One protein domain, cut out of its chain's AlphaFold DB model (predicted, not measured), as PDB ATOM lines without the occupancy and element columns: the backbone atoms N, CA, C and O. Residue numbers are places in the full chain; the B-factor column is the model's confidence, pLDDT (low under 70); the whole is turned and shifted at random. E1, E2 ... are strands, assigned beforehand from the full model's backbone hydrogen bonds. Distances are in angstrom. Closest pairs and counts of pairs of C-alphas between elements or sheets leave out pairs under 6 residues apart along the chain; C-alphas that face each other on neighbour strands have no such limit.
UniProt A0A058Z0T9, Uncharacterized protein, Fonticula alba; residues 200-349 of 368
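AT A GLANCE: This is residues 200 to 349 of the 368 residues of an uncharacterized protein of Fonticula alba (UniProt A0A058Z0T9). Three antiparallel sheets stand face to face in turn like three blades of an unclosed propeller: the sheet E1 to E4, then the sheet E5 to E8 between the two others, then the two-stranded hairpin E9 and E10. The two larger sheets are strongly twisted, and E5 and E6 bend within their sheet. The printed part has 150 residues, with no named helix and ten named strands, E1 to E10 in chain order; sheet orders are E1 E2 E3 E4, E5 E6 E7 E8 and E9 E10. The class is all strand, though under half of the residues, 70 of 150, are in named elements. The whole is compact, with a radius of gyration of the C-alphas of 15.8 A and spans of 52 by 43 by 28 A.

IN THESE COORDINATES: E1, residues 205 to 209, begins with C-alpha 205 at (137.281, 157.483, 170.110). E2 is residues 218 to 226, 25.0 A long; E3 is 230 to 236, 19.4 A; E4 is 247 to 251. E5, residues 255 to 264, begins with C-alpha 255 at (149.579, 158.527, 158.727), is 19.0 A long and bends by 95 degrees at residue 258. E6, residues 273 to 280, also 19.0 A, bends by 67 degrees at residue 277. E7 is 289 to 294, E8 308 to 314, E9 321 to 327. E10, residues 337 to 342, ends with C-alpha 342 at (155.459, 160.281, 176.880).

HOW THE PARTS SIT: E1 to E4 form a meander, each strand the antiparallel neighbour of the one before, with N 207 and O 220 at 2.9 A, N 223 and O 233 at 2.9 A, and N 232 and O 250 at 2.7 A. E5 to E8 form another, with N 262 and O 275 at 2.9 A, N 276 and O 291 at 2.8 A, and N 292 and O 310 at 2.8 A. In the hairpin E9 and E10, N 325 and O 339 are 2.8 A apart. The three sheets make a stack of sheets, face to face in turn. Between the first two, the closest C-alphas of E1 and E6 are those of Ile 207 and Glu 273, 4.9 A; E2 and E5 are near each other. The closest C-alphas of E5 and E9 are those of Ser 260 and Asn 323, 6.2 A. E1 and E9 are apart.

THE WHOLE: The C-alphas farthest apart, those of Asp 242 and Ser 349, are 53.8 A from each other. The printed part has no cut. The link E7 to E8, 13 residues, is long. The mean pLDDT of the printed part is 84.9; residues 239 to 244, 269 to 270, 331, 334 and 348 to 349 are under 70.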
ATOM      1  N   SER A 200     140.967 147.776 166.027       84.94
ATOM      2  CA  SER A 200     141.717 149.010 166.150       84.94
ATOM      3  C   SER A 200     143.134 148.809 166.703       84.94
ATOM      4  O   SER A 200     143.365 148.001 167.597       84.94
ATOM      5  N   ILE A 201     144.097 149.578 166.188       88.25
ATOM      6  CA  ILE A 201     145.489 149.592 166.676       88.25
ATOM      7  C   ILE A 201     145.688 150.446 167.933       88.25
ATOM      8  O   ILE A 201     146.714 150.333 168.592       88.25
ATOM      9  N   VAL A 202     144.726 151.316 168.225       83.88
ATOM     10  CA  VAL A 202     144.649 152.177 169.412       83.88
ATOM     11  C   VAL A 202     143.183 152.246 169.846       83.88
ATOM     12  O   VAL A 202     142.315 152.013 168.995       83.88
ATOM     13  N   PRO A 203     142.865 152.559 171.112       81.06
ATOM     14  CA  PRO A 203     141.477 152.646 171.555       81.06
ATOM     15  C   PRO A 203     140.630 153.551 170.637       81.06
ATOM     16  O   PRO A 203     141.099 154.616 170.222       81.06
ATOM     17  N   PRO A 204     139.415 153.123 170.256       80.06
ATOM     18  CA  PRO A 204     138.514 153.925 169.445       80.06
ATOM     19  C   PRO A 204     138.037 155.148 170.226       80.06
ATOM     20  O   PRO A 204     137.906 155.112 171.448       80.06
ATOM     21  N   VAL A 205     137.724 156.221 169.509       80.38
ATOM     22  CA  VAL A 205     137.281 157.483 170.110       80.38
ATOM     23  C   VAL A 205     135.909 157.885 169.594       80.38
ATOM     24  O   VAL A 205     135.544 157.585 168.451       80.38
ATOM     25  N   LEU A 206     135.137 158.551 170.451       79.19
ATOM     26  CA  LEU A 206     133.885 159.180 170.057       79.19
ATOM     27  C   LEU A 206     134.184 160.346 169.110       79.19
ATOM     28  O   LEU A 206     135.138 161.087 169.310       79.19
ATOM     29  N   ILE A 207     133.376 160.478 168.068       79.56
ATOM     30  CA  ILE A 207     133.442 161.585 167.119       79.56
ATOM     31  C   ILE A 207     132.040 162.007 166.693       79.56
ATOM     32  O   ILE A 207     131.068 161.252 166.805       79.56
ATOM     33  N   THR A 208     131.968 163.176 166.081       80.25
ATOM     34  CA  THR A 208     130.828 163.659 165.323       80.25
ATOM     35  C   THR A 208     131.079 163.480 163.835       80.25
ATOM     36  O   THR A 208     132.116 163.849 163.283       80.25
ATOM     37  N   ALA A 209     130.092 162.900 163.164       73.25
ATOM     38  CA  ALA A 209     130.055 162.708 161.728       73.25
ATOM     39  C   ALA A 209     128.850 163.427 161.111       73.25
ATOM     40  O   ALA A 209     127.790 163.552 161.720       73.25
ATOM     41  N   TYR A 210     128.981 163.831 159.851       79.62
ATOM     42  CA  TYR A 210     128.000 164.650 159.142       79.62
ATOM     43  C   TYR A 210     127.556 163.991 157.833       79.62
ATOM     44  O   TYR A 210     127.658 164.606 156.773       79.62
ATOM     45  N   PRO A 211     127.027 162.753 157.846       76.19
ATOM     46  CA  PRO A 211     126.714 162.026 156.613       76.19
ATOM     47  C   PRO A 211     125.663 162.720 155.730       76.19
ATOM     48  O   PRO A 211     125.547 162.402 154.549       76.19
ATOM     49  N   MET A 212     124.889 163.655 156.294       79.62
ATOM     50  CA  MET A 212     123.889 164.471 155.590       79.62
ATOM     51  C   MET A 212     124.241 165.972 155.586       79.62
ATOM     52  O   MET A 212     123.400 166.797 155.235       79.62
ATOM     53  N   GLY A 213     125.474 166.327 155.959       79.75
ATOM     54  CA  GLY A 213     125.972 167.702 156.043       79.75
ATOM     55  C   GLY A 213     126.003 168.290 157.465       79.75
ATOM     56  O   GLY A 213     125.441 167.696 158.390       79.75
ATOM     57  N   PRO A 214     126.636 169.470 157.642       77.75
ATOM     58  CA  PRO A 214     126.905 170.084 158.950       77.75
ATOM     59  C   PRO A 214     125.679 170.306 159.844       77.75
ATOM     60  O   PRO A 214     125.774 170.228 161.060       77.75
ATOM     61  N   GLY A 215     124.506 170.550 159.252       76.62
ATOM     62  CA  GLY A 215     123.271 170.795 160.006       76.62
ATOM     63  C   GLY A 215     122.606 169.543 160.591       76.62
ATOM     64  O   GLY A 215     121.537 169.657 161.183       76.62
ATOM     65  N   GLN A 216     123.170 168.350 160.372       79.56
ATOM     66  CA  GLN A 216     122.630 167.080 160.870       79.56
ATOM     67  C   GLN A 216     123.762 166.188 161.412       79.56
ATOM     68  O   GLN A 216     124.047 165.139 160.815       79.56
ATOM     69  N   PRO A 217     124.427 166.607 162.509       81.56
ATOM     70  CA  PRO A 217     125.485 165.824 163.134       81.56
ATOM     71  C   PRO A 217     124.948 164.486 163.651       81.56
ATOM     72  O   PRO A 217     123.779 164.346 164.019       81.56
ATOM     73  N   ARG A 218     125.818 163.481 163.666       76.38
ATOM     74  CA  ARG A 218     125.573 162.156 164.235       76.38
ATOM     75  C   ARG A 218     126.799 161.704 165.009       76.38
ATOM     76  O   ARG A 218     127.909 161.851 164.512       76.38
ATOM     77  N   SER A 219     126.598 161.077 166.159       78.12
ATOM     78  CA  SER A 219     127.697 160.458 166.897       78.12
ATOM     79  C   SER A 219     128.192 159.196 166.184       78.12
ATOM     80  O   SER A 219     127.420 158.432 165.592       78.12
ATOM     81  N   GLY A 220     129.495 158.961 166.242       76.00
ATOM     82  CA  GLY A 220     130.143 157.778 165.698       76.00
ATOM     83  C   GLY A 220     131.338 157.361 166.544       76.00
ATOM     84  O   GLY A 220     131.892 158.171 167.277       76.00
ATOM     85  N   LEU A 221     131.746 156.101 166.424       82.12
ATOM     86  CA  LEU A 221     133.022 155.632 166.961       82.12
ATOM     87  C   LEU A 221     134.037 155.517 165.833       82.12
ATOM     88  O   LEU A 221     133.803 154.785 164.866       82.12
ATOM     89  N   LEU A 222     135.155 156.227 165.960       88.19
ATOM     90  CA  LEU A 222     136.301 156.123 165.070       88.19
ATOM     91  C   LEU A 222     137.278 155.079 165.612       88.19
ATOM     92  O   LEU A 222     137.798 155.216 166.712       88.19
ATOM     93  N   SER A 223     137.575 154.075 164.795       92.25
ATOM     94  CA  SER A 223     138.628 153.080 165.022       92.25
ATOM     95  C   SER A 223     139.660 153.144 163.898       92.25
ATOM     96  O   SER A 223     139.335 153.526 162.768       92.25
ATOM     97  N   LEU A 224     140.907 152.777 164.195       93.06
ATOM     98  CA  LEU A 224     142.005 152.781 163.231       93.06
ATOM     99  C   LEU A 224     142.503 151.366 162.970       93.06
ATOM    100  O   LEU A 224     143.080 150.724 163.831       93.06
ATOM    101  N   LEU A 225     142.342 150.899 161.743       94.06
ATOM    102  CA  LEU A 225     142.725 149.562 161.315       94.06
ATOM    103  C   LEU A 225     144.048 149.631 160.554       94.06
ATOM    104  O   LEU A 225     144.172 150.397 159.593       94.06
ATOM    105  N   ARG A 226     145.020 148.789 160.914       91.19
ATOM    106  CA  ARG A 226     146.243 148.619 160.118       91.19
ATOM    107  C   ARG A 226     146.196 147.309 159.348       91.19
ATOM    108  O   ARG A 226     146.167 146.231 159.929       91.19
ATOM    109  N   THR A 227     146.235 147.423 158.026       88.12
ATOM    110  CA  THR A 227     146.504 146.292 157.128       88.12
ATOM    111  C   THR A 227     147.810 146.571 156.379       88.12
ATOM    112  O   THR A 227     148.856 146.700 157.007       88.12
ATOM    113  N   HIS A 228     147.762 146.749 155.059       88.81
ATOM    114  CA  HIS A 228     148.876 147.267 154.256       88.81
ATOM    115  C   HIS A 228     148.915 148.805 154.246       88.81
ATOM    116  O   HIS A 228     149.943 149.399 153.939       88.81
ATOM    117  N   ALA A 229     147.790 149.439 154.586       91.81
ATOM    118  CA  ALA A 229     147.644 150.875 154.794       91.81
ATOM    119  C   ALA A 229     146.867 151.123 156.097       91.81
ATOM    120  O   ALA A 229     146.252 150.197 156.642       91.81
ATOM    121  N   LEU A 230     146.899 152.364 156.590       94.56
ATOM    122  CA  LEU A 230     146.065 152.787 157.710       94.56
ATOM    123  C   LEU A 230     144.670 153.158 157.201       94.56
ATOM    124  O   LEU A 230     144.526 153.984 156.297       94.56
ATOM    125  N   PHE A 231     143.643 152.556 157.789       95.75
ATOM    126  CA  PHE A 231     142.245 152.848 157.499       95.75
ATOM    127  C   PHE A 231     141.545 153.363 158.748       95.75
ATOM    128  O   PHE A 231     141.775 152.874 159.847       95.75
ATOM    129  N   GLY A 232     140.660 154.328 158.561       95.50
ATOM    130  CA  GLY A 232     139.706 154.780 159.555       95.50
ATOM    131  C   GLY A 232     138.394 154.080 159.306       95.50
ATOM    132  O   GLY A 232     137.915 154.028 158.169       95.50
ATOM    133  N   ARG A 233     137.817 153.538 160.366       94.50
ATOM    134  CA  ARG A 233     136.502 152.923 160.353       94.50
ATOM    135  C   ARG A 233     135.621 153.671 161.334       94.50
ATOM    136  O   ARG A 233     135.883 153.666 162.533       94.50
ATOM    137  N   VAL A 234     134.579 154.300 160.804       90.00
ATOM    138  CA  VAL A 234     133.565 155.006 161.584       90.00
ATOM    139  C   VAL A 234     132.321 154.138 161.661       90.00
ATOM    140  O   VAL A 234     131.716 153.808 160.637       90.00
ATOM    141  N   VAL A 235     131.944 153.766 162.879       84.94
ATOM    142  CA  VAL A 235     130.696 153.062 163.173       84.94
ATOM    143  C   VAL A 235     129.677 154.092 163.641       84.94
ATOM    144  O   VAL A 235     129.854 154.706 164.689       84.94
ATOM    145  N   HIS A 236     128.627 154.317 162.852       80.62
ATOM    146  CA  HIS A 236     127.602 155.298 163.201       80.62
ATOM    147  C   HIS A 236     126.766 154.781 164.367       80.62
ATOM    148  O   HIS A 236     126.199 153.686 164.293       80.62
ATOM    149  N   LEU A 237     126.618 155.609 165.393       71.44
ATOM    150  CA  LEU A 237     125.725 155.340 166.507       71.44
ATOM    151  C   LEU A 237     124.345 155.877 166.120       71.44
ATOM    152  O   LEU A 237     124.058 157.068 166.214       71.44
ATOM    153  N   SER A 238     123.514 155.006 165.550       70.00
ATOM    154  CA  SER A 238     122.147 155.341 165.152       70.00
ATOM    155  C   SER A 238     121.170 154.900 166.237       70.00
ATOM    156  O   SER A 238     121.211 153.753 166.663       70.00
ATOM    157  N   SER A 239     120.245 155.779 166.626       58.59
ATOM    158  CA  SER A 239     119.153 155.456 167.559       58.59
ATOM    159  C   SER A 239     118.036 154.611 166.932       58.59
ATOM    160  O   SER A 239     117.179 154.073 167.640       58.59
ATOM    161  N   ASN A 240     118.023 154.495 165.598       61.94
ATOM    162  CA  ASN A 240     117.031 153.694 164.891       61.94
ATOM    163  C   ASN A 240     117.327 152.205 165.083       61.94
ATOM    164  O   ASN A 240     118.308 151.695 164.543       61.94
ATOM    165  N   ALA A 241     116.427 151.544 165.811       52.78
ATOM    166  CA  ALA A 241     116.478 150.139 166.201       52.78
ATOM    167  C   ALA A 241     116.619 149.154 165.023       52.78
ATOM    168  O   ALA A 241     117.149 148.066 165.193       52.78
ATOM    169  N   ASP A 242     116.193 149.541 163.818       53.38
ATOM    170  CA  ASP A 242     116.100 148.628 162.670       53.38
ATOM    171  C   ASP A 242     117.329 148.620 161.745       53.38
ATOM    172  O   ASP A 242     117.361 147.882 160.758       53.38
ATOM    173  N   ALA A 243     118.345 149.447 162.007       58.59
ATOM    174  CA  ALA A 243     119.490 149.569 161.113       58.59
ATOM    175  C   ALA A 243     120.710 148.843 161.684       58.59
ATOM    176  O   ALA A 243     121.224 149.221 162.735       58.59
ATOM    177  N   GLN A 244     121.231 147.861 160.935       67.56
ATOM    178  CA  GLN A 244     122.617 147.424 161.119       67.56
ATOM    179  C   GLN A 244     123.522 148.659 161.221       67.56
ATOM    180  O   GLN A 244     123.286 149.633 160.490       67.56
ATOM    181  N   PRO A 245     124.544 148.646 162.098       71.81
ATOM    182  CA  PRO A 245     125.412 149.794 162.259       71.81
ATOM    183  C   PRO A 245     125.969 150.185 160.900       71.81
ATOM    184  O   PRO A 245     126.546 149.373 160.173       71.81
ATOM    185  N   HIS A 246     125.757 151.444 160.538       83.38
ATOM    186  CA  HIS A 246     126.285 151.960 159.295       83.38
ATOM    187  C   HIS A 246     127.787 152.167 159.482       83.38
ATOM    188  O   HIS A 246     128.221 153.079 160.187       83.38
ATOM    189  N   VAL A 247     128.573 151.274 158.885       89.62
ATOM    190  CA  VAL A 247     130.031 151.290 158.965       89.62
ATOM    191  C   VAL A 247     130.591 151.938 157.707       89.62
ATOM    192  O   VAL A 247     130.373 151.451 156.599       89.62
ATOM    193  N   VAL A 248     131.371 153.003 157.874       91.88
ATOM    194  CA  VAL A 248     132.127 153.623 156.782       91.88
ATOM    195  C   VAL A 248     133.608 153.401 157.015       91.88
ATOM    196  O   VAL A 248     134.119 153.702 158.086       91.88
ATOM    197  N   THR A 249     134.302 152.886 156.002       94.25
ATOM    198  CA  THR A 249     135.759 152.719 156.030       94.25
ATOM    199  C   THR A 249     136.399 153.623 154.983       94.25
ATOM    200  O   THR A 249     135.914 153.714 153.855       94.25
ATOM    201  N   PHE A 250     137.483 154.295 155.348       94.62
ATOM    202  CA  PHE A 250     138.252 155.170 154.469       94.62
ATOM    203  C   PHE A 250     139.740 155.082 154.790       94.62
ATOM    204  O   PHE A 250     140.128 154.716 155.891       94.62
ATOM    205  N   GLN A 251     140.598 155.393 153.826       94.31
ATOM    206  CA  GLN A 251     142.044 155.351 154.031       94.31
ATOM    207  C   GLN A 251     142.516 156.625 154.751       94.31
ATOM    208  O   GLN A 251     142.215 157.727 154.290       94.31
ATOM    209  N   LEU A 252     143.283 156.491 155.839       92.19
ATOM    210  CA  LEU A 252     143.938 157.608 156.536       92.19
ATOM    211  C   LEU A 252     145.300 157.946 155.901       92.19
ATOM    212  O   LEU A 252     146.332 157.947 156.566       92.19
ATOM    213  N   GLY A 253     145.285 158.231 154.594       85.56
ATOM    214  CA  GLY A 253     146.408 158.743 153.792       85.56
ATOM    215  C   GLY A 253     147.823 158.476 154.333       85.56
ATOM    216  O   GLY A 253     148.279 157.335 154.362       85.56
ATOM    217  N   ASN A 254     148.499 159.560 154.729       90.25
ATOM    218  CA  ASN A 254     149.930 159.626 155.051       90.25
ATOM    219  C   ASN A 254     150.269 159.303 156.519       90.25
ATOM    220  O   ASN A 254     151.400 159.548 156.937       90.25
ATOM    221  N   PHE A 255     149.318 158.823 157.321       94.25
ATOM    222  CA  PHE A 255     149.579 158.527 158.727       94.25
ATOM    223  C   PHE A 255     150.352 157.215 158.884       94.25
ATOM    224  O   PHE A 255     149.991 156.176 158.331       94.25
ATOM    225  N   LEU A 256     151.409 157.267 159.685       94.56
ATOM    226  CA  LEU A 256     152.263 156.150 160.066       94.56
ATOM    227  C   LEU A 256     152.355 156.110 161.594       94.56
ATOM    228  O   LEU A 256     152.128 157.118 162.248       94.56
ATOM    229  N   ASP A 257     152.672 154.942 162.154       93.94
ATOM    230  CA  ASP A 257     152.960 154.766 163.589       93.94
ATOM    231  C   ASP A 257     152.041 155.553 164.550       93.94
ATOM    232  O   ASP A 257     152.528 156.271 165.417       93.94
ATOM    233  N   VAL A 258     150.718 155.473 164.371       95.25
ATOM    234  CA  VAL A 258     149.763 156.084 165.311       95.25
ATOM    235  C   VAL A 258     149.882 155.391 166.664       95.25
ATOM    236  O   VAL A 258     149.778 154.165 166.718       95.25
ATOM    237  N   THR A 259     150.094 156.169 167.723       92.88
ATOM    238  CA  THR A 259     150.272 155.660 169.092       92.88
ATOM    239  C   THR A 259     149.081 155.962 169.986       92.88
ATOM    240  O   THR A 259     148.786 155.170 170.873       92.88
ATOM    241  N   SER A 260     148.351 157.049 169.729       88.50
ATOM    242  CA  SER A 260     147.162 157.385 170.511       88.50
ATOM    243  C   SER A 260     146.150 158.244 169.768       88.50
ATOM    244  O   SER A 260     146.452 158.905 168.767       88.50
ATOM    245  N   MET A 261     144.920 158.201 170.278       90.50
ATOM    246  CA  MET A 261     143.817 159.060 169.875       90.50
ATOM    247  C   MET A 261     143.043 159.538 171.102       90.50
ATOM    248  O   MET A 261     142.965 158.817 172.093       90.50
ATOM    249  N   ALA A 262     142.424 160.711 171.005       83.50
ATOM    250  CA  ALA A 262     141.452 161.194 171.981       83.50
ATOM    251  C   ALA A 262     140.266 161.880 171.289       83.50
ATOM    252  O   ALA A 262     140.415 162.424 170.195       83.50
ATOM    253  N   SER A 263     139.100 161.837 171.935       82.88
ATOM    254  CA  SER A 263     137.911 162.604 171.544       82.88
ATOM    255  C   SER A 263     138.021 164.006 172.130       82.88
ATOM    256  O   SER A 263     138.096 164.114 173.348       82.88
ATOM    257  N   VAL A 264     138.005 165.055 171.312       81.88
ATOM    258  CA  VAL A 264     138.203 166.448 171.761       81.88
ATOM    259  C   VAL A 264     137.225 167.384 171.062       81.88
ATOM    260  O   VAL A 264     136.882 167.107 169.929       81.88
ATOM    261  N   ASP A 265     136.805 168.468 171.706       77.50
ATOM    262  CA  ASP A 265     136.058 169.571 171.082       77.50
ATOM    263  C   ASP A 265     136.934 170.830 171.169       77.50
ATOM    264  O   ASP A 265     136.981 171.510 172.197       77.50
ATOM    265  N   LEU A 266     137.748 171.064 170.135       79.25
ATOM    266  CA  LEU A 266     138.766 172.130 170.153       79.25
ATOM    267  C   LEU A 266     138.226 173.501 169.739       79.25
ATOM    268  O   LEU A 266     138.933 174.500 169.897       79.25
ATOM    269  N   ASP A 267     137.041 173.562 169.138       79.38
ATOM    270  CA  ASP A 267     136.372 174.816 168.780       79.38
ATOM    271  C   ASP A 267     135.142 175.126 169.641       79.38
ATOM    272  O   ASP A 267     134.514 176.180 169.467       79.38
ATOM    273  N   ASN A 268     134.881 174.292 170.650       70.62
ATOM    274  CA  ASN A 268     133.811 174.448 171.625       70.62
ATOM    275  C   ASN A 268     132.444 174.603 170.935       70.62
ATOM    276  O   ASN A 268     131.627 175.463 171.291       70.62
ATOM    277  N   ASP A 269     132.209 173.800 169.898       69.31
ATOM    278  CA  ASP A 269     130.934 173.745 169.184       69.31
ATOM    279  C   ASP A 269     129.967 172.696 169.769       69.31
ATOM    280  O   ASP A 269     128.798 172.613 169.367       69.31
ATOM    281  N   GLY A 270     130.425 171.957 170.785       67.12
ATOM    282  CA  GLY A 270     129.718 170.879 171.461       67.12
ATOM    283  C   GLY A 270     129.789 169.545 170.718       67.12
ATOM    284  O   GLY A 270     129.077 168.608 171.101       67.12
ATOM    285  N   LEU A 271     130.575 169.441 169.646       73.56
ATOM    286  CA  LEU A 271     130.680 168.264 168.796       73.56
ATOM    287  C   LEU A 271     132.087 167.668 168.923       73.56
ATOM    288  O   LEU A 271     133.067 168.275 168.524       73.56
ATOM    289  N   PRO A 272     132.227 166.427 169.422       71.06
ATOM    290  CA  PRO A 272     133.547 165.820 169.528       71.06
ATOM    291  C   PRO A 272     134.173 165.557 168.154       71.06
ATOM    292  O   PRO A 272     133.551 164.983 167.259       71.06
ATOM    293  N   GLU A 273     135.446 165.872 168.020       86.94
ATOM    294  CA  GLU A 273     136.366 165.466 166.970       86.94
ATOM    295  C   GLU A 273     137.381 164.432 167.463       86.94
ATOM    296  O   GLU A 273     137.330 163.966 168.598       86.94
ATOM    297  N   ALA A 274     138.328 164.053 166.597       90.31
ATOM    298  CA  ALA A 274     139.443 163.206 166.990       90.31
ATOM    299  C   ALA A 274     140.768 163.965 166.938       90.31
ATOM    300  O   ALA A 274     141.134 164.574 165.931       90.31
ATOM    301  N   LEU A 275     141.542 163.823 168.000       93.81
ATOM    302  CA  LEU A 275     142.946 164.180 168.052       93.81
ATOM    303  C   LEU A 275     143.776 162.911 167.896       93.81
ATOM    304  O   LEU A 275     143.541 161.937 168.603       93.81
ATOM    305  N   VAL A 276     144.736 162.902 166.975       96.50
ATOM    306  CA  VAL A 276     145.561 161.726 166.667       96.50
ATOM    307  C   VAL A 276     147.032 162.071 166.833       96.50
ATOM    308  O   VAL A 276     147.522 163.006 166.197       96.50
ATOM    309  N   ALA A 277     147.750 161.289 167.633       96.31
ATOM    310  CA  ALA A 277     149.202 161.355 167.716       96.31
ATOM    311  C   ALA A 277     149.822 160.235 166.872       96.31
ATOM    312  O   ALA A 277     149.592 159.045 167.094       96.31
ATOM    313  N   GLY A 278     150.610 160.615 165.870       96.44
ATOM    314  CA  GLY A 278     151.264 159.672 164.967       96.44
ATOM    315  C   GLY A 278     152.317 160.356 164.109       96.44
ATOM    316  O   GLY A 278     152.568 161.552 164.242       96.44
ATOM    317  N   LYS A 279     152.944 159.612 163.206       96.62
ATOM    318  CA  LYS A 279     153.874 160.164 162.217       96.62
ATOM    319  C   LYS A 279     153.140 160.495 160.928       96.62
ATOM    320  O   LYS A 279     152.166 159.838 160.562       96.62
ATOM    321  N   LEU A 280     153.651 161.480 160.199       95.56
ATOM    322  CA  LEU A 280     153.192 161.801 158.852       95.56
ATOM    323  C   LEU A 280     154.276 161.430 157.840       95.56
ATOM    324  O   LEU A 280     155.462 161.678 158.058       95.56
ATOM    325  N   GLN A 281     153.878 160.837 156.717       95.06
ATOM    326  CA  GLN A 281     154.786 160.511 155.625       95.06
ATOM    327  C   GLN A 281     155.549 161.763 155.173       95.06
ATOM    328  O   GLN A 281     154.950 162.799 154.896       95.06
ATOM    329  N   GLY A 282     156.875 161.647 155.077       94.44
ATOM    330  CA  GLY A 282     157.761 162.754 154.710       94.44
ATOM    331  C   GLY A 282     158.328 163.538 155.897       94.44
ATOM    332  O   GLY A 282     159.241 164.333 155.691       94.44
ATOM    333  N   MET A 283     157.854 163.293 157.123       95.19
ATOM    334  CA  MET A 283     158.488 163.812 158.340       95.19
ATOM    335  C   MET A 283     159.713 162.965 158.733       95.19
ATOM    336  O   MET A 283     159.797 161.794 158.341       95.19
ATOM    337  N   PRO A 284     160.667 163.520 159.509       96.06
ATOM    338  CA  PRO A 284     161.741 162.734 160.113       96.06
ATOM    339  C   PRO A 284     161.199 161.541 160.915       96.06
ATOM    340  O   PRO A 284     160.127 161.611 161.514       96.06
ATOM    341  N   ALA A 285     161.936 160.427 160.917       93.56
ATOM    342  CA  ALA A 285     161.460 159.154 161.467       93.56
ATOM    343  C   ALA A 285     161.217 159.171 162.989       93.56
ATOM    344  O   ALA A 285     160.497 158.311 163.502       93.56
ATOM    345  N   ASP A 286     161.818 160.124 163.692       93.81
ATOM    346  CA  ASP A 286     161.770 160.357 165.137       93.81
ATOM    347  C   ASP A 286     160.835 161.511 165.533       93.81
ATOM    348  O   ASP A 286     160.838 161.943 166.685       93.81
ATOM    349  N   VAL A 287     160.035 162.016 164.590       95.25
ATOM    350  CA  VAL A 287     159.119 163.134 164.807       95.25
ATOM    351  C   VAL A 287     157.673 162.668 164.707       95.25
ATOM    352  O   VAL A 287     157.217 162.192 163.665       95.25
ATOM    353  N   TYR A 288     156.937 162.890 165.792       96.62
ATOM    354  CA  TYR A 288     155.494 162.708 165.861       96.62
ATOM    355  C   TYR A 288     154.771 164.045 165.683       96.62
ATOM    356  O   TYR A 288     155.300 165.113 165.994       96.62
ATOM    357  N   VAL A 289     153.546 163.982 165.174       97.06
ATOM    358  CA  VAL A 289     152.677 165.131 164.942       97.06
ATOM    359  C   VAL A 289     151.330 164.862 165.593       97.06
ATOM    360  O   VAL A 289     150.701 163.828 165.361       97.06
ATOM    361  N   LEU A 290     150.879 165.826 166.382       97.12
ATOM    362  CA  LEU A 290     149.524 165.878 166.892       97.12
ATOM    363  C   LEU A 290     148.629 166.467 165.802       97.12
ATOM    364  O   LEU A 290     148.805 167.618 165.390       97.12
ATOM    365  N   THR A 291     147.708 165.661 165.288       97.38
ATOM    366  CA  THR A 291     146.851 166.020 164.158       97.38
ATOM    367  C   THR A 291     145.394 165.980 164.571       97.38
ATOM    368  O   THR A 291     144.898 164.952 165.020       97.38
ATOM    369  N   HIS A 292     144.701 167.092 164.376       96.31
ATOM    370  CA  HIS A 292     143.262 167.186 164.543       96.31
ATOM    371  C   HIS A 292     142.552 166.666 163.293       96.31
ATOM    372  O   HIS A 292     142.916 167.028 162.170       96.31
ATOM    373  N   LEU A 293     141.559 165.806 163.478       95.94
ATOM    374  CA  LEU A 293     140.701 165.270 162.435       95.94
ATOM    375  C   LEU A 293     139.266 165.704 162.721       95.94
ATOM    376  O   LEU A 293     138.687 165.277 163.714       95.94
ATOM    377  N   SER A 294     138.683 166.493 161.823       94.12
ATOM    378  CA  SER A 294     137.326 167.014 161.991       94.12
ATOM    379  C   SER A 294     136.438 166.738 160.781       94.12
ATOM    380  O   SER A 294     136.879 166.190 159.761       94.12
ATOM    381  N   ARG A 295     135.157 167.119 160.888       91.06
ATOM    382  CA  ARG A 295     134.170 167.071 159.793       91.06
ATOM    383  C   ARG A 295     134.068 165.695 159.134       91.06
ATOM    384  O   ARG A 295     134.052 165.565 157.907       91.06
ATOM    385  N   PHE A 296     134.012 164.648 159.951       91.25
ATOM    386  CA  PHE A 296     133.944 163.284 159.446       91.25
ATOM    387  C   PHE A 296     132.709 163.079 158.575       91.25
ATOM    388  O   PHE A 296     131.595 163.451 158.931       91.25
ATOM    389  N   LEU A 297     132.911 162.442 157.425       86.88
ATOM    390  CA  LEU A 297     131.883 162.068 156.456       86.88
ATOM    391  C   LEU A 297     131.044 163.238 155.928       86.88
ATOM    392  O   LEU A 297     129.988 162.998 155.347       86.88
ATOM    393  N   ASP A 298     131.521 164.471 156.089       89.94
ATOM    394  CA  ASP A 298     130.840 165.656 155.600       89.94
ATOM    395  C   ASP A 298     130.854 165.680 154.056       89.94
ATOM    396  O   ASP A 298     131.922 165.792 153.443       89.94
ATOM    397  N   PRO A 299     129.685 165.585 153.390       87.56
ATOM    398  CA  PRO A 299     129.592 165.544 151.935       87.56
ATOM    399  C   PRO A 299     130.015 166.857 151.263       87.56
ATOM    400  O   PRO A 299     130.164 166.890 150.043       87.56
ATOM    401  N   THR A 300     130.185 167.942 152.024       91.44
ATOM    402  CA  THR A 300     130.649 169.236 151.506       91.44
ATOM    403  C   THR A 300     132.172 169.324 151.399       91.44
ATOM    404  O   THR A 300     132.690 170.280 150.816       91.44
ATOM    405  N   LEU A 301     132.910 168.339 151.924       91.38
ATOM    406  CA  LEU A 301     134.354 168.278 151.747       91.38
ATOM    407  C   LEU A 301     134.716 168.053 150.274       91.38
ATOM    408  O   LEU A 301     134.129 167.243 149.555       91.38
ATOM    409  N   SER A 302     135.724 168.790 149.815       90.38
ATOM    410  CA  SER A 302     136.183 168.729 148.428       90.38
ATOM    411  C   SER A 302     136.949 167.437 148.133       90.38
ATOM    412  O   SER A 302     137.566 166.840 149.013       90.38
ATOM    413  N   GLY A 303     136.931 167.004 146.870       86.12
ATOM    414  CA  GLY A 303     137.760 165.885 146.400       86.12
ATOM    415  C   GLY A 303     137.391 164.513 146.976       86.12
ATOM    416  O   GLY A 303     138.208 163.600 146.919       86.12
ATOM    417  N   GLY A 304     136.187 164.356 147.540       87.19
ATOM    418  CA  GLY A 304     135.753 163.097 148.155       87.19
ATOM    419  C   GLY A 304     136.430 162.794 149.494       87.19
ATOM    420  O   GLY A 304     136.382 161.648 149.949       87.19
ATOM    421  N   ALA A 305     137.060 163.796 150.119       91.19
ATOM    422  CA  ALA A 305     137.627 163.659 151.452       91.19
ATOM    423  C   ALA A 305     136.549 163.229 152.459       91.19
ATOM    424  O   ALA A 305     135.396 163.652 152.395       91.19
ATOM    425  N   ARG A 306     136.929 162.340 153.379       93.88
ATOM    426  CA  ARG A 306     136.034 161.776 154.405       93.88
ATOM    427  C   ARG A 306     136.236 162.398 155.781       93.88
ATOM    428  O   ARG A 306     135.530 162.028 156.706       93.88
ATOM    429  N   TYR A 307     137.205 163.289 155.904       95.19
ATOM    430  CA  TYR A 307     137.562 164.029 157.104       95.19
ATOM    431  C   TYR A 307     138.471 165.190 156.682       95.19
ATOM    432  O   TYR A 307     139.034 165.175 155.580       95.19
ATOM    433  N   LEU A 308     138.624 166.180 157.552       94.31
ATOM    434  CA  LEU A 308     139.534 167.303 157.382       94.31
ATOM    435  C   LEU A 308     140.706 167.159 158.369       94.31
ATOM    436  O   LEU A 308     140.508 167.372 159.563       94.31
ATOM    437  N   PRO A 309     141.914 166.781 157.910       95.50
ATOM    438  CA  PRO A 309     143.088 166.737 158.772       95.50
ATOM    439  C   PRO A 309     143.741 168.108 158.921       95.50
ATOM    440  O   PRO A 309     143.892 168.846 157.943       95.50
ATOM    441  N   ARG A 310     144.240 168.401 160.121       94.81
ATOM    442  CA  ARG A 310     145.063 169.575 160.401       94.81
ATOM    443  C   ARG A 310     146.130 169.273 161.447       94.81
ATOM    444  O   ARG A 310     145.814 168.966 162.590       94.81
ATOM    445  N   GLY A 311     147.400 169.371 161.054       95.50
ATOM    446  CA  GLY A 311     148.517 169.266 161.993       95.50
ATOM    447  C   GLY A 311     148.506 170.455 162.949       95.50
ATOM    448  O   GLY A 311     148.507 171.594 162.489       95.50
ATOM    449  N   LEU A 312     148.461 170.189 164.252       95.06
ATOM    450  CA  LEU A 312     148.420 171.215 165.293       95.06
ATOM    451  C   LEU A 312     149.791 171.471 165.908       95.06
ATOM    452  O   LEU A 312     150.140 172.619 166.175       95.06
ATOM    453  N   LEU A 313     150.552 170.400 166.138       95.31
ATOM    454  CA  LEU A 313     151.829 170.467 166.832       95.31
ATOM    455  C   LEU A 313     152.773 169.380 166.334       95.31
ATOM    456  O   LEU A 313     152.433 168.197 166.336       95.31
ATOM    457  N   GLN A 314     153.980 169.781 165.951       96.12
ATOM    458  CA  GLN A 314     155.093 168.859 165.790       96.12
ATOM    459  C   GLN A 314     155.741 168.650 167.159       96.12
ATOM    460  O   GLN A 314     156.193 169.610 167.782       96.12
ATOM    461  N   LEU A 315     155.782 167.407 167.629       94.19
ATOM    462  CA  LEU A 315     156.388 167.079 168.915       94.19
ATOM    463  C   LEU A 315     157.921 167.134 168.812       94.19
ATOM    464  O   LEU A 315     158.471 166.928 167.722       94.19
ATOM    465  N   PRO A 316     158.628 167.406 169.927       93.19
ATOM    466  CA  PRO A 316     160.085 167.382 169.942       93.19
ATOM    467  C   PRO A 316     160.639 166.064 169.389       93.19
ATOM    468  O   PRO A 316     160.094 164.992 169.649       93.19
ATOM    469  N   ALA A 317     161.742 166.135 168.642       92.62
ATOM    470  CA  ALA A 317     162.402 164.945 168.111       92.62
ATOM    471  C   ALA A 317     162.751 163.953 169.238       92.62
ATOM    472  O   ALA A 317     163.284 164.349 170.279       92.62
ATOM    473  N   GLY A 318     162.421 162.678 169.029       90.62
ATOM    474  CA  GLY A 318     162.604 161.611 170.013       90.62
ATOM    475  C   GLY A 318     161.524 161.536 171.100       90.62
ATOM    476  O   GLY A 318     161.584 160.633 171.933       90.62
ATOM    477  N   PHE A 319     160.529 162.430 171.106       92.88
ATOM    478  CA  PHE A 319     159.340 162.292 171.949       92.88
ATOM    479  C   PHE A 319     158.367 161.294 171.310       92.88
ATOM    480  O   PHE A 319     157.889 161.518 170.196       92.88
ATOM    481  N   ILE A 320     158.049 160.211 172.018       92.25
ATOM    482  CA  ILE A 320     157.062 159.217 171.595       92.25
ATOM    483  C   ILE A 320     155.783 159.486 172.397       92.25
ATOM    484  O   ILE A 320     155.796 159.336 173.617       92.25
ATOM    485  N   PRO A 321     154.679 159.919 171.771       91.06
ATOM    486  CA  PRO A 321     153.440 160.171 172.494       91.06
ATOM    487  C   PRO A 321     152.828 158.852 172.967       91.06
ATOM    488  O   PRO A 321     152.564 157.976 172.148       91.06
ATOM    489  N   GLY A 322     152.593 158.733 174.273       84.75
ATOM    490  CA  GLY A 322     151.870 157.627 174.895       84.75
ATOM    491  C   GLY A 322     150.395 157.976 174.999       84.75
ATOM    492  O   GLY A 322     149.639 157.730 174.068       84.75
ATOM    493  N   ASN A 323     149.996 158.631 176.089       82.44
ATOM    494  CA  ASN A 323     148.598 159.001 176.324       82.44
ATOM    495  C   ASN A 323     148.338 160.480 176.030       82.44
ATOM    496  O   ASN A 323     149.180 161.339 176.302       82.44
ATOM    497  N   ILE A 324     147.141 160.760 175.516       80.56
ATOM    498  CA  ILE A 324     146.582 162.106 175.397       80.56
ATOM    499  C   ILE A 324     145.574 162.263 176.532       80.56
ATOM    500  O   ILE A 324     144.639 161.473 176.639       80.56
ATOM    501  N   ILE A 325     145.777 163.269 177.369       80.38
ATOM    502  CA  ILE A 325     144.867 163.640 178.446       80.38
ATOM    503  C   ILE A 325     144.255 164.982 178.067       80.38
ATOM    504  O   ILE A 325     144.977 165.906 177.691       80.38
ATOM    505  N   LEU A 326     142.932 165.059 178.156       78.31
ATOM    506  CA  LEU A 326     142.167 166.267 177.885       78.31
ATOM    507  C   LEU A 326     141.540 166.764 179.181       78.31
ATOM    508  O   LEU A 326     141.137 165.954 180.021       78.31
ATOM    509  N   GLY A 327     141.466 168.076 179.343       72.00
ATOM    510  CA  GLY A 327     140.901 168.690 180.534       72.00
ATOM    511  C   GLY A 327     140.777 170.196 180.394       72.00
ATOM    512  O   GLY A 327     141.112 170.759 179.359       72.00
ATOM    513  N   ASP A 328     140.250 170.807 181.444       75.06
ATOM    514  CA  ASP A 328     140.270 172.248 181.668       75.06
ATOM    515  C   ASP A 328     141.369 172.506 182.712       75.06
ATOM    516  O   ASP A 328     141.153 172.364 183.920       75.06
ATOM    517  N   PHE A 329     142.601 172.698 182.243       75.56
ATOM    518  CA  PHE A 329     143.776 172.883 183.092       75.56
ATOM    519  C   PHE A 329     144.038 174.358 183.405       75.56
ATOM    520  O   PHE A 329     144.753 174.638 184.374       75.56
ATOM    521  N   ASP A 330     143.474 175.284 182.630       74.69
ATOM    522  CA  ASP A 330     143.587 176.726 182.856       74.69
ATOM    523  C   ASP A 330     142.359 177.369 183.539       74.69
ATOM    524  O   ASP A 330     142.461 178.490 184.054       74.69
ATOM    525  N   GLY A 331     141.253 176.633 183.672       69.75
ATOM    526  CA  GLY A 331     140.033 177.043 184.363       69.75
ATOM    527  C   GLY A 331     139.074 177.870 183.505       69.75
ATOM    528  O   GLY A 331     138.263 178.615 184.071       69.75
ATOM    529  N   ASP A 332     139.175 177.807 182.176       71.88
ATOM    530  CA  ASP A 332     138.309 178.538 181.247       71.88
ATOM    531  C   ASP A 332     136.922 177.894 181.044       71.88
ATOM    532  O   ASP A 332     136.012 178.527 180.495       71.88
ATOM    533  N   GLY A 333     136.718 176.688 181.580       70.06
ATOM    534  CA  GLY A 333     135.478 175.924 181.496       70.06
ATOM    535  C   GLY A 333     135.385 175.009 180.274       70.06
ATOM    536  O   GLY A 333     134.323 174.413 180.060       70.06
ATOM    537  N   HIS A 334     136.449 174.876 179.481       69.62
ATOM    538  CA  HIS A 334     136.503 174.042 178.286       69.62
ATOM    539  C   HIS A 334     137.499 172.895 178.463       69.62
ATOM    540  O   HIS A 334     138.674 173.090 178.745       69.62
ATOM    541  N   ALA A 335     137.056 171.660 178.207       72.12
ATOM    542  CA  ALA A 335     137.928 170.481 178.225       72.12
ATOM    543  C   ALA A 335     138.798 170.376 176.951       72.12
ATOM    544  O   ALA A 335     138.858 169.326 176.305       72.12
ATOM    545  N   SER A 336     139.404 171.495 176.548       73.38
ATOM    546  CA  SER A 336     140.151 171.653 175.299       73.38
ATOM    547  C   SER A 336     141.670 171.651 175.499       73.38
ATOM    548  O   SER A 336     142.412 171.507 174.522       73.38
ATOM    549  N   ASP A 337     142.139 171.724 176.750       77.94
ATOM    550  CA  ASP A 337     143.560 171.656 177.058       77.94
ATOM    551  C   ASP A 337     144.096 170.244 176.874       77.94
ATOM    552  O   ASP A 337     143.453 169.243 177.201       77.94
ATOM    553  N   ILE A 338     145.321 170.164 176.358       85.12
ATOM    554  CA  ILE A 338     145.956 168.906 175.986       85.12
ATOM    555  C   ILE A 338     147.219 168.707 176.818       85.12
ATOM    556  O   ILE A 338     148.198 169.441 176.678       85.12
ATOM    557  N   ALA A 339     147.239 167.639 177.608       82.44
ATOM    558  CA  ALA A 339     148.444 167.118 178.235       82.44
ATOM    559  C   ALA A 339     148.872 165.815 177.548       82.44
ATOM    560  O   ALA A 339     148.077 164.903 177.323       82.44
ATOM    561  N   LEU A 340     150.159 165.719 177.213       83.62
ATOM    562  CA  LEU A 340     150.746 164.538 176.584       83.62
ATOM    563  C   LEU A 340     151.662 163.819 177.566       83.62
ATOM    564  O   LEU A 340     152.620 164.402 178.074       83.62
ATOM    565  N   VAL A 341     151.411 162.530 177.770       83.44
ATOM    566  CA  VAL A 341     152.302 161.651 178.529       83.44
ATOM    567  C   VAL A 341     153.178 160.894 177.544       83.44
ATOM    568  O   VAL A 341     152.676 160.234 176.636       83.44
ATOM    569  N   SER A 342     154.493 160.997 177.711       85.50
ATOM    570  CA  SER A 342     155.459 160.281 176.880       85.50
ATOM    571  C   SER A 342     155.389 158.771 177.107       85.50
ATOM    572  O   SER A 342     155.325 158.326 178.253       85.50
ATOM    573  N   ASP A 343     155.487 157.994 176.036       84.38
ATOM    574  CA  ASP A 343     155.626 156.543 176.096       84.38
ATOM    575  C   ASP A 343     157.078 156.126 176.381       84.38
ATOM    576  O   ASP A 343     158.029 156.920 176.281       84.38
ATOM    577  N   HIS A 344     157.257 154.853 176.715       80.00
ATOM    578  CA  HIS A 344     158.544 154.237 176.966       80.00
ATOM    579  C   HIS A 344     159.472 154.367 175.749       80.00
ATOM    580  O   HIS A 344     159.093 154.110 174.608       80.00
ATOM    581  N   GLY A 345     160.729 154.740 175.997       83.12
ATOM    582  CA  GLY A 345     161.714 154.993 174.939       83.12
ATOM    583  C   GLY A 345     161.708 156.425 174.401       83.12
ATOM    584  O   GLY A 345     162.563 156.754 173.582       83.12
ATOM    585  N   SER A 346     160.813 157.288 174.892       85.31
ATOM    586  CA  SER A 346     160.924 158.726 174.658       85.31
ATOM    587  C   SER A 346     162.238 159.261 175.211       85.31
ATOM    588  O   SER A 346     162.594 159.020 176.364       85.31
ATOM    589  N   THR A 347     162.952 160.030 174.401       83.12
ATOM    590  CA  THR A 347     164.172 160.716 174.824       83.12
ATOM    591  C   THR A 347     163.863 162.182 175.065       83.12
ATOM    592  O   THR A 347     163.294 162.847 174.201       83.12
ATOM    593  N   THR A 348     164.274 162.726 176.210       67.38
ATOM    594  CA  THR A 348     164.233 164.177 176.407       67.38
ATOM    595  C   THR A 348     165.268 164.811 175.483       67.38
ATOM    596  O   THR A 348     166.470 164.690 175.730       67.38
ATOM    597  N   SER A 349     164.820 165.465 174.410       62.59
ATOM    598  CA  SER A 349     165.721 166.249 173.567       62.59
ATOM    599  C   SER A 349     166.401 167.333 174.421       62.59
ATOM    600  O   SER A 349     165.719 167.984 175.218       62.59
TER     601      SER A 349